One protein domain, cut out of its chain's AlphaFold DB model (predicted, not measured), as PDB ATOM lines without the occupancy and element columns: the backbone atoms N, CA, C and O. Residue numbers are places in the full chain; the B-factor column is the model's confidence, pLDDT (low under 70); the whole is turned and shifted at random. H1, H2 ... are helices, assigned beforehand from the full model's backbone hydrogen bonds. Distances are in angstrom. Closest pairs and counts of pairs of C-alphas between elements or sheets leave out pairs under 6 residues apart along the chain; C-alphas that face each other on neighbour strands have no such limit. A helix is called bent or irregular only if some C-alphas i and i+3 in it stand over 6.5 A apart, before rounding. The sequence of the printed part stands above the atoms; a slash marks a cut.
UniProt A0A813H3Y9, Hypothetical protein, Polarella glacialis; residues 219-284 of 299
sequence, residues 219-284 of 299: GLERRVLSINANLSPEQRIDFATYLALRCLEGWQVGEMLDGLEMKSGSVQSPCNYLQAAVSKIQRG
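What this domain is: This is residues 219 to 284 of the 299 residues of the protein "Hypothetical protein" of Polarella glacialis (UniProt A0A813H3Y9). Four helices make a small, splayed bundle, placed as the corners of a four-sided ring: going round it, H1 is beside H3, H3 beside H4, H4 beside H2, and the short H2 comes back near H1 to close the ring only loosely. H1 and H4 are at opposite corners, and the helices run to and fro along the chain, H1 and H3 one way, H2 and H4 back the other way. The printed part has 66 residues, with four named helices in the order H1, H2, H3, H4 and no named strand; 46 of the residues are in these helices, and the class is all helix. The whole is compact, with a radius of gyration of the C-alphas of 10.8 A and spans of 31 by 23 by 21 A along its three main axes.

Where its parts are: H1 is residues 219 to 230, from C-alpha 219 at (-15.046, 0.248, 4.328) to C-alpha 230 at (-24.575, 7.702, -7.978), a length of 17.3 A. Eight residues lie between it and H2, a short link. H2 is residues 239 to 246, eight residues from Phe 239 to Arg 246, and begins at C-alpha 239, (-15.668, 16.320, 3.252). A tight link of 3 residues joins it to H3, residues 250 to 262, which is 18.3 A long from its first to its last C-alpha. After a short link of 7 residues comes H4, residues 270 to 282, 18.4 A long, with its last C-alpha, that of Gln 282, at (-24.772, 12.520, 19.182). H3 and H4 are the longest helices by residues, with 13 each, and no helix is bent.

How they stand to each other: H1 and H3 touch at a shallow tilt of 12 degrees and run the same way; their closest C-alphas are those of Ile 227 and Glu 261, 7.3 A apart. H3 in turn touches H4, with residues 256 to 260 of H3 alone, and the closest C-alphas are those of Met 256 and Leu 274, 7.0 A apart. H3 and H4 form a helical hairpin: they run opposite ways at a steep tilt of 35.1 degrees, only just past shallow. H4 also touches H2, where the C-alphas of Thr 241 and Cys 271 are the closest, 6.1 A apart. These two run the same way at a steep tilt of 36 degrees, again only just past shallow. Of the three pairs of helices that touch, one is at a shallow tilt, and the packing is mostly crossed, but only just. H1 and H2 are close but not clearly touching, with the closest C-alphas, those of Val 224 and Tyr 242, 7.7 A apart, and run opposite ways at a steep tilt of 40 degrees. H2 and H3 are also close but not clearly touching; the C-alphas of Leu 245 and Val 253, their closest, are 6.3 A apart, and their lines stand at a steep tilt of 52 degrees, opposite ways. H1 and H4 are apart. In the backbones of H2, H3 and H4 every O i to N i+4 pair is within hydrogen-bond range, and in H1 7 of 8 are.

The domain as a whole: The two C-alphas farthest apart are those of Pro 233, in the link from H1 to H2, and Gly 284, the last printed residue, at 32.0 A. The first and last printed C-alphas, those of Gly 219 and Gly 284, are 24.9 A apart. The printed part has no cut, and no link is long. The mean pLDDT of the printed part is 94.7, and no printed residue of this model is under 70.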
ATOM      1  N   GLY A 219     -13.724   0.656   4.821       91.19
ATOM      2  CA  GLY A 219     -15.046   0.248   4.328       91.19
ATOM      3  C   GLY A 219     -16.023   1.424   4.200       91.19
ATOM      4  O   GLY A 219     -16.787   1.490   3.239       91.19
ATOM      5  N   LEU A 220     -15.935   2.396   5.116       95.38
ATOM      6  CA  LEU A 220     -16.724   3.626   5.069       95.38
ATOM      7  C   LEU A 220     -16.393   4.469   3.831       95.38
ATOM      8  O   LEU A 220     -17.296   4.881   3.108       95.38
ATOM      9  N   GLU A 221     -15.108   4.706   3.567       95.62
ATOM     10  CA  GLU A 221     -14.665   5.513   2.425       95.62
ATOM     11  C   GLU A 221     -15.092   4.895   1.098       95.62
ATOM     12  O   GLU A 221     -15.632   5.601   0.246       95.62
ATOM     13  N   ARG A 222     -14.943   3.571   0.941       93.75
ATOM     14  CA  ARG A 222     -15.448   2.864  -0.250       93.75
ATOM     15  C   ARG A 222     -16.935   3.109  -0.451       93.75
ATOM     16  O   ARG A 222     -17.377   3.333  -1.575       93.75
ATOM     17  N   ARG A 223     -17.705   3.082   0.637       94.06
ATOM     18  CA  ARG A 223     -19.151   3.243   0.568       94.06
ATOM     19  C   ARG A 223     -19.577   4.668   0.237       94.06
ATOM     20  O   ARG A 223     -20.433   4.858  -0.619       94.06
ATOM     21  N   VAL A 224     -18.944   5.665   0.851       95.81
ATOM     22  CA  VAL A 224     -19.185   7.080   0.533       95.81
ATOM     23  C   VAL A 224     -18.821   7.379  -0.922       95.81
ATOM     24  O   VAL A 224     -19.588   8.048  -1.609       95.81
ATOM     25  N   LEU A 225     -17.707   6.836  -1.425       94.44
ATOM     26  CA  LEU A 225     -17.336   6.958  -2.838       94.44
ATOM     27  C   LEU A 225     -18.370   6.309  -3.766       94.44
ATOM     28  O   LEU A 225     -18.766   6.933  -4.748       94.44
ATOM     29  N   SER A 226     -18.845   5.105  -3.430       92.38
ATOM     30  CA  SER A 226     -19.902   4.411  -4.179       92.38
ATOM     31  C   SER A 226     -21.180   5.249  -4.272       92.38
ATOM     32  O   SER A 226     -21.738   5.422  -5.354       92.38
ATOM     33  N   ILE A 227     -21.618   5.837  -3.155       94.31
ATOM     34  CA  ILE A 227     -22.806   6.701  -3.113       94.31
ATOM     35  C   ILE A 227     -22.574   7.989  -3.911       94.31
ATOM     36  O   ILE A 227     -23.408   8.359  -4.734       94.31
ATOM     37  N   ASN A 228     -21.424   8.646  -3.743       94.94
ATOM     38  CA  ASN A 228     -21.078   9.872  -4.473       94.94
ATOM     39  C   ASN A 228     -20.992   9.681  -5.988       94.94
ATOM     40  O   ASN A 228     -21.145  10.648  -6.738       94.94
ATOM     41  N   ALA A 229     -20.736   8.457  -6.439       92.75
ATOM     42  CA  ALA A 229     -20.728   8.125  -7.851       92.75
ATOM     43  C   ALA A 229     -22.148   8.003  -8.441       92.75
ATOM     44  O   ALA A 229     -22.315   8.206  -9.641       92.75
ATOM     45  N   ASN A 230     -23.157   7.741  -7.602       92.12
ATOM     46  CA  ASN A 230     -24.575   7.702  -7.978       92.12
ATOM     47  C   ASN A 230     -25.303   9.047  -7.786       92.12
ATOM     48  O   ASN A 230     -26.402   9.225  -8.304       92.12
ATOM     49  N   LEU A 231     -24.718   9.987  -7.037       92.81
ATOM     50  CA  LEU A 231     -25.285  11.315  -6.787       92.81
ATOM     51  C   LEU A 231     -24.831  12.342  -7.833       92.81
ATOM     52  O   LEU A 231     -23.732  12.244  -8.390       92.81
ATOM     53  N   SER A 232     -25.654  13.374  -8.057       93.50
ATOM     54  CA  SER A 232     -25.237  14.525  -8.864       93.50
ATOM     55  C   SER A 232     -24.043  15.231  -8.197       93.50
ATOM     56  O   SER A 232     -23.921  15.181  -6.967       93.50
ATOM     57  N   PRO A 233     -23.142  15.885  -8.955       94.94
ATOM     58  CA  PRO A 233     -21.958  16.545  -8.397       94.94
ATOM     59  C   PRO A 233     -22.261  17.519  -7.249       94.94
ATOM     60  O   PRO A 233     -21.483  17.603  -6.303       94.94
ATOM     61  N   GLU A 234     -23.403  18.202  -7.309       95.56
ATOM     62  CA  GLU A 234     -23.884  19.174  -6.322       95.56
ATOM     63  C   GLU A 234     -24.451  18.511  -5.060       95.56
ATOM     64  O   GLU A 234     -24.542  19.142  -4.009       95.56
ATOM     65  N   GLN A 235     -24.847  17.241  -5.159       96.19
ATOM     66  CA  GLN A 235     -25.429  16.459  -4.069       96.19
ATOM     67  C   GLN A 235     -24.428  15.514  -3.403       96.19
ATOM     68  O   GLN A 235     -24.791  14.822  -2.449       96.19
ATOM     69  N   ARG A 236     -23.185  15.459  -3.894       96.62
ATOM     70  CA  ARG A 236     -22.142  14.601  -3.328       96.62
ATOM     71  C   ARG A 236     -21.923  14.917  -1.854       96.62
ATOM     72  O   ARG A 236     -21.892  16.074  -1.444       96.62
ATOM     73  N   ILE A 237     -21.712  13.858  -1.084       97.75
ATOM     74  CA  ILE A 237     -21.300  13.916   0.311       97.75
ATOM     75  C   ILE A 237     -19.976  14.675   0.367       97.75
ATOM     76  O   ILE A 237     -18.968  14.224  -0.188       97.75
ATOM     77  N   ASP A 238     -20.009  15.837   1.011       97.75
ATOM     78  CA  ASP A 238     -18.852  16.698   1.187       97.75
ATOM     79  C   ASP A 238     -17.896  16.163   2.266       97.75
ATOM     80  O   ASP A 238     -18.197  15.246   3.039       97.75
ATOM     81  N   PHE A 239     -16.701  16.748   2.314       97.62
ATOM     82  CA  PHE A 239     -15.668  16.320   3.252       97.62
ATOM     83  C   PHE A 239     -16.075  16.544   4.718       97.62
ATOM     84  O   PHE A 239     -15.775  15.714   5.574       97.62
ATOM     85  N   ALA A 240     -16.801  17.627   5.010       97.94
ATOM     86  CA  ALA A 240     -17.268  17.929   6.360       97.94
ATOM     87  C   ALA A 240     -18.257  16.868   6.875       97.94
ATOM     88  O   ALA A 240     -18.110  16.369   7.993       97.94
ATOM     89  N   THR A 241     -19.221  16.462   6.045       98.19
ATOM     90  CA  THR A 241     -20.183  15.398   6.365       98.19
ATOM     91  C   THR A 241     -19.480  14.053   6.505       98.19
ATOM     92  O   THR A 241     -19.776  13.303   7.432       98.19
ATOM     93  N   TYR A 242     -18.503  13.755   5.644       98.06
ATOM     94  CA  TYR A 242     -17.684  12.548   5.768       98.06
ATOM     95  C   TYR A 242     -16.941  12.479   7.115       98.06
ATOM     96  O   TYR A 242     -16.995  11.448   7.789       98.06
ATOM     97  N   LEU A 243     -16.304  13.572   7.551       98.12
ATOM     98  CA  LEU A 243     -15.648  13.621   8.861       98.12
ATOM     99  C   LEU A 243     -16.640  13.417  10.011       98.12
ATOM    100  O   LEU A 243     -16.326  12.702  10.960       98.12
ATOM    101  N   ALA A 244     -17.850  13.973   9.908       97.75
ATOM    102  CA  ALA A 244     -18.897  13.760  10.903       97.75
ATOM    103  C   ALA A 244     -19.321  12.281  11.001       97.75
ATOM    104  O   ALA A 244     -19.535  11.780  12.105       97.75
ATOM    105  N   LEU A 245     -19.382  11.559   9.874       97.75
ATOM    106  CA  LEU A 245     -19.670  10.119   9.862       97.75
ATOM    107  C   LEU A 245     -18.569   9.292  10.541       97.75
ATOM    108  O   LEU A 245     -18.880   8.286  11.172       97.75
ATOM    109  N   ARG A 246     -17.296   9.715  10.477       97.25
ATOM    110  CA  ARG A 246     -16.194   9.018  11.173       97.25
ATOM    111  C   ARG A 246     -16.293   9.079  12.699       97.25
ATOM    112  O   ARG A 246     -15.630   8.291  13.366       97.25
ATOM    113  N   CYS A 247     -17.096   9.988  13.244       96.44
ATOM    114  CA  CYS A 247     -17.326  10.106  14.683       96.44
ATOM    115  C   CYS A 247     -18.381   9.120  15.216       96.44
ATOM    116  O   CYS A 247     -18.701   9.169  16.402       96.44
ATOM    117  N   LEU A 248     -18.958   8.272  14.358       95.88
ATOM    118  CA  LEU A 248     -19.980   7.288  14.714       95.88
ATOM    119  C   LEU A 248     -19.449   5.854  14.605       95.88
ATOM    120  O   LEU A 248     -18.450   5.586  13.935       95.88
ATOM    121  N   GLU A 249     -20.152   4.910  15.232       93.94
ATOM    122  CA  GLU A 249     -19.833   3.488  15.095       93.94
ATOM    123  C   GLU A 249     -20.183   2.973  13.691       93.94
ATOM    124  O   GLU A 249     -21.181   3.377  13.090       93.94
ATOM    125  N   GLY A 250     -19.387   2.032  13.172       90.25
ATOM    126  CA  GLY A 250     -19.501   1.570  11.782       90.25
ATOM    127  C   GLY A 250     -20.897   1.068  11.391       90.25
ATOM    128  O   GLY A 250     -21.345   1.327  10.275       90.25
ATOM    129  N   TRP A 251     -21.618   0.420  12.310       89.25
ATOM    130  CA  TRP A 251     -22.984  -0.052  12.057       89.25
ATOM    131  C   TRP A 251     -23.995   1.102  11.946       89.25
ATOM    132  O   TRP A 251     -24.877   1.052  11.092       89.25
ATOM    133  N   GLN A 252     -23.851   2.161  12.754       94.19
ATOM    134  CA  GLN A 252     -24.728   3.338  12.707       94.19
ATOM    135  C   GLN A 252     -24.578   4.053  11.371       94.19
ATOM    136  O   GLN A 252     -25.560   4.451  10.748       94.19
ATOM    137  N   VAL A 253     -23.330   4.183  10.920       96.56
ATOM    138  CA  VAL A 253     -23.023   4.781   9.625       96.56
ATOM    139  C   VAL A 253     -23.575   3.925   8.490       96.56
ATOM    140  O   VAL A 253     -24.165   4.474   7.563       96.56
ATOM    141  N   GLY A 254     -23.440   2.598   8.583       93.25
ATOM    142  CA  GLY A 254     -24.042   1.657   7.639       93.25
ATOM    143  C   GLY A 254     -25.538   1.911   7.453       93.25
ATOM    144  O   GLY A 254     -25.961   2.226   6.349       93.25
ATOM    145  N   GLU A 255     -26.308   1.900   8.540       93.00
ATOM    146  CA  GLU A 255     -27.759   2.159   8.525       93.00
ATOM    147  C   GLU A 255     -28.124   3.536   7.942       93.00
ATOM    148  O   GLU A 255     -29.106   3.686   7.211       93.00
ATOM    149  N   MET A 256     -27.335   4.570   8.247       95.31
ATOM    150  CA  MET A 256     -27.567   5.914   7.716       95.31
ATOM    151  C   MET A 256     -27.346   5.989   6.206       95.31
ATOM    152  O   MET A 256     -28.130   6.639   5.508       95.31
ATOM    153  N   LEU A 257     -26.292   5.337   5.712       96.56
ATOM    154  CA  LEU A 257     -25.971   5.277   4.291       96.56
ATOM    155  C   LEU A 257     -26.974   4.394   3.531       96.56
ATOM    156  O   LEU A 257     -27.456   4.827   2.488       96.56
ATOM    157  N   ASP A 258     -27.387   3.251   4.089       93.50
ATOM    158  CA  ASP A 258     -28.482   2.417   3.561       93.50
ATOM    159  C   ASP A 258     -29.772   3.236   3.436       93.50
ATOM    160  O   ASP A 258     -30.425   3.269   2.392       93.50
ATOM    161  N   GLY A 259     -30.129   3.950   4.508       93.56
ATOM    162  CA  GLY A 259     -31.317   4.789   4.547       93.56
ATOM    163  C   GLY A 259     -31.263   5.955   3.561       93.56
ATOM    164  O   GLY A 259     -32.311   6.380   3.075       93.56
ATOM    165  N   LEU A 260     -30.069   6.473   3.256       96.00
ATOM    166  CA  LEU A 260     -29.873   7.479   2.217       96.00
ATOM    167  C   LEU A 260     -30.030   6.868   0.818       96.00
ATOM    168  O   LEU A 260     -30.750   7.441   0.007       96.00
ATOM    169  N   GLU A 261     -29.418   5.713   0.542       93.50
ATOM    170  CA  GLU A 261     -29.533   5.016  -0.748       93.50
ATOM    171  C   GLU A 261     -30.995   4.672  -1.063       93.50
ATOM    172  O   GLU A 261     -31.486   4.995  -2.148       93.50
ATOM    173  N   MET A 262     -31.727   4.130  -0.082       90.44
ATOM    174  CA  MET A 262     -33.162   3.839  -0.206       90.44
ATOM    175  C   MET A 262     -34.008   5.089  -0.491       90.44
ATOM    176  O   MET A 262     -35.068   4.987  -1.103       90.44
ATOM    177  N   LYS A 263     -33.560   6.270  -0.043       92.19
ATOM    178  CA  LYS A 263     -34.274   7.550  -0.194       92.19
ATOM    179  C   LYS A 263     -33.615   8.497  -1.199       92.19
ATOM    180  O   LYS A 263     -33.965   9.678  -1.227       92.19
ATOM    181  N   SER A 264     -32.686   8.014  -2.019       86.75
ATOM    182  CA  SER A 264     -31.851   8.835  -2.909       86.75
ATOM    183  C   SER A 264     -32.654   9.684  -3.908       86.75
ATOM    184  O   SER A 264     -32.191  10.748  -4.302       86.75
ATOM    185  N   GLY A 265     -33.891   9.292  -4.242       86.50
ATOM    186  CA  GLY A 265     -34.813  10.092  -5.066       86.50
ATOM    187  C   GLY A 265     -35.725  11.065  -4.303       86.50
ATOM    188  O   GLY A 265     -36.400  11.883  -4.921       86.50
ATOM    189  N   SER A 266     -35.789  10.984  -2.972       94.31
ATOM    190  CA  SER A 266     -36.682  11.809  -2.136       94.31
ATOM    191  C   SER A 266     -35.936  12.825  -1.271       94.31
ATOM    192  O   SER A 266     -36.530  13.796  -0.805       94.31
ATOM    193  N   VAL A 267     -34.643  12.612  -1.026       95.38
ATOM    194  CA  VAL A 267     -33.816  13.512  -0.220       95.38
ATOM    195  C   VAL A 267     -33.256  14.621  -1.112       95.38
ATOM    196  O   VAL A 267     -32.408  14.370  -1.958       95.38
ATOM    197  N   GLN A 268     -33.697  15.866  -0.895       95.00
ATOM    198  CA  GLN A 268     -33.212  17.024  -1.665       95.00
ATOM    199  C   GLN A 268     -31.711  17.291  -1.463       95.00
ATOM    200  O   GLN A 268     -31.008  17.637  -2.409       95.00
ATOM    201  N   SER A 269     -31.224  17.126  -0.229       96.69
ATOM    202  CA  SER A 269     -29.824  17.346   0.142       96.69
ATOM    203  C   SER A 269     -29.310  16.189   1.008       96.69
ATOM    204  O   SER A 269     -29.639  16.120   2.201       96.69
ATOM    205  N   PRO A 270     -28.513  15.271   0.428       97.38
ATOM    206  CA  PRO A 270     -27.901  14.159   1.153       97.38
ATOM    207  C   PRO A 270     -27.065  14.601   2.358       97.38
ATOM    208  O   PRO A 270     -27.198  14.023   3.438       97.38
ATOM    209  N   CYS A 271     -26.265  15.664   2.213       97.75
ATOM    210  CA  CYS A 271     -25.439  16.202   3.297       97.75
ATOM    211  C   CYS A 271     -26.289  16.664   4.485       97.75
ATOM    212  O   CYS A 271     -26.041  16.235   5.609       97.75
ATOM    213  N   ASN A 272     -27.345  17.452   4.245       97.31
ATOM    214  CA  ASN A 272     -28.223  17.929   5.320       97.31
ATOM    215  C   ASN A 272     -28.923  16.768   6.040       97.31
ATOM    216  O   ASN A 272     -29.043  16.781   7.265       97.31
ATOM    217  N   TYR A 273     -29.356  15.745   5.294       97.12
ATOM    218  CA  TYR A 273     -29.960  14.541   5.870       97.12
ATOM    219  C   TYR A 273     -28.987  13.806   6.798       97.12
ATOM    220  O   TYR A 273     -29.331  13.501   7.944       97.12
ATOM    221  N   LEU A 274     -27.766  13.554   6.321       97.56
ATOM    222  CA  LEU A 274     -26.740  12.864   7.096       97.56
ATOM    223  C   LEU A 274     -26.317  13.688   8.318       97.56
ATOM    224  O   LEU A 274     -26.310  13.154   9.421       97.56
ATOM    225  N   GLN A 275     -26.050  14.986   8.170       97.44
ATOM    226  CA  GLN A 275     -25.666  15.867   9.280       97.44
ATOM    227  C   GLN A 275     -26.745  15.945  10.369       97.44
ATOM    228  O   GLN A 275     -26.430  15.892  11.563       97.44
ATOM    229  N   ALA A 276     -28.022  16.017   9.979       96.44
ATOM    230  CA  ALA A 276     -29.138  15.987  10.920       96.44
ATOM    231  C   ALA A 276     -29.205  14.649  11.673       96.44
ATOM    232  O   ALA A 276     -29.401  14.629  12.890       96.44
ATOM    233  N   ALA A 277     -29.001  13.532  10.972       95.50
ATOM    234  CA  ALA A 277     -28.976  12.207  11.578       95.50
ATOM    235  C   ALA A 277     -27.770  12.006  12.518       95.50
ATOM    236  O   ALA A 277     -27.966  11.521  13.633       95.50
ATOM    237  N   VAL A 278     -26.567  12.464  12.144       96.50
ATOM    238  CA  VAL A 278     -25.383  12.455  13.026       96.50
ATOM    239  C   VAL A 278     -25.662  13.273  14.286       96.50
ATOM    240  O   VAL A 278     -25.488  12.775  15.397       96.50
ATOM    241  N   SER A 279     -26.174  14.498  14.126       95.94
ATOM    242  CA  SER A 279     -26.518  15.379  15.249       95.94
ATOM    243  C   SER A 279     -27.537  14.729  16.187       95.94
ATOM    244  O   SER A 279     -27.432  14.851  17.406       95.94
ATOM    245  N   LYS A 280     -28.516  14.003  15.633       94.25
ATOM    246  CA  LYS A 280     -29.528  13.282  16.409       94.25
ATOM    247  C   LYS A 280     -28.925  12.130  17.218       94.25
ATOM    248  O   LYS A 280     -29.284  11.956  18.379       94.25
ATOM    249  N   ILE A 281     -28.000  11.365  16.637       92.06
ATOM    250  CA  ILE A 281     -27.304  10.276  17.339       92.06
ATOM    251  C   ILE A 281     -26.428  10.838  18.464       92.06
ATOM    252  O   ILE A 281     -26.507  10.356  19.591       92.06
ATOM    253  N   GLN A 282     -25.662  11.898  18.195       92.31
ATOM    254  CA  GLN A 282     -24.772  12.520  19.182       92.31
ATOM    255  C   GLN A 282     -25.518  13.154  20.362       92.31
ATOM    256  O   GLN A 282     -25.009  13.158  21.478       92.31
ATOM    257  N   ARG A 283     -26.741  13.652  20.144       91.75
ATOM    258  CA  ARG A 283     -27.614  14.144  21.224       91.75
ATOM    259  C   ARG A 283     -28.220  13.026  22.079       91.75
ATOM    260  O   ARG A 283     -28.833  13.319  23.096       91.75
ATOM    261  N   GLY A 284     -28.074  11.761  21.678       87.56
ATOM    262  CA  GLY A 284     -28.743  10.629  22.325       87.56
ATOM    263  C   GLY A 284     -30.228  10.489  21.960       87.56
ATOM    264  O   GLY A 284     -30.903   9.614  22.497       87.56
TER     265      GLY A 284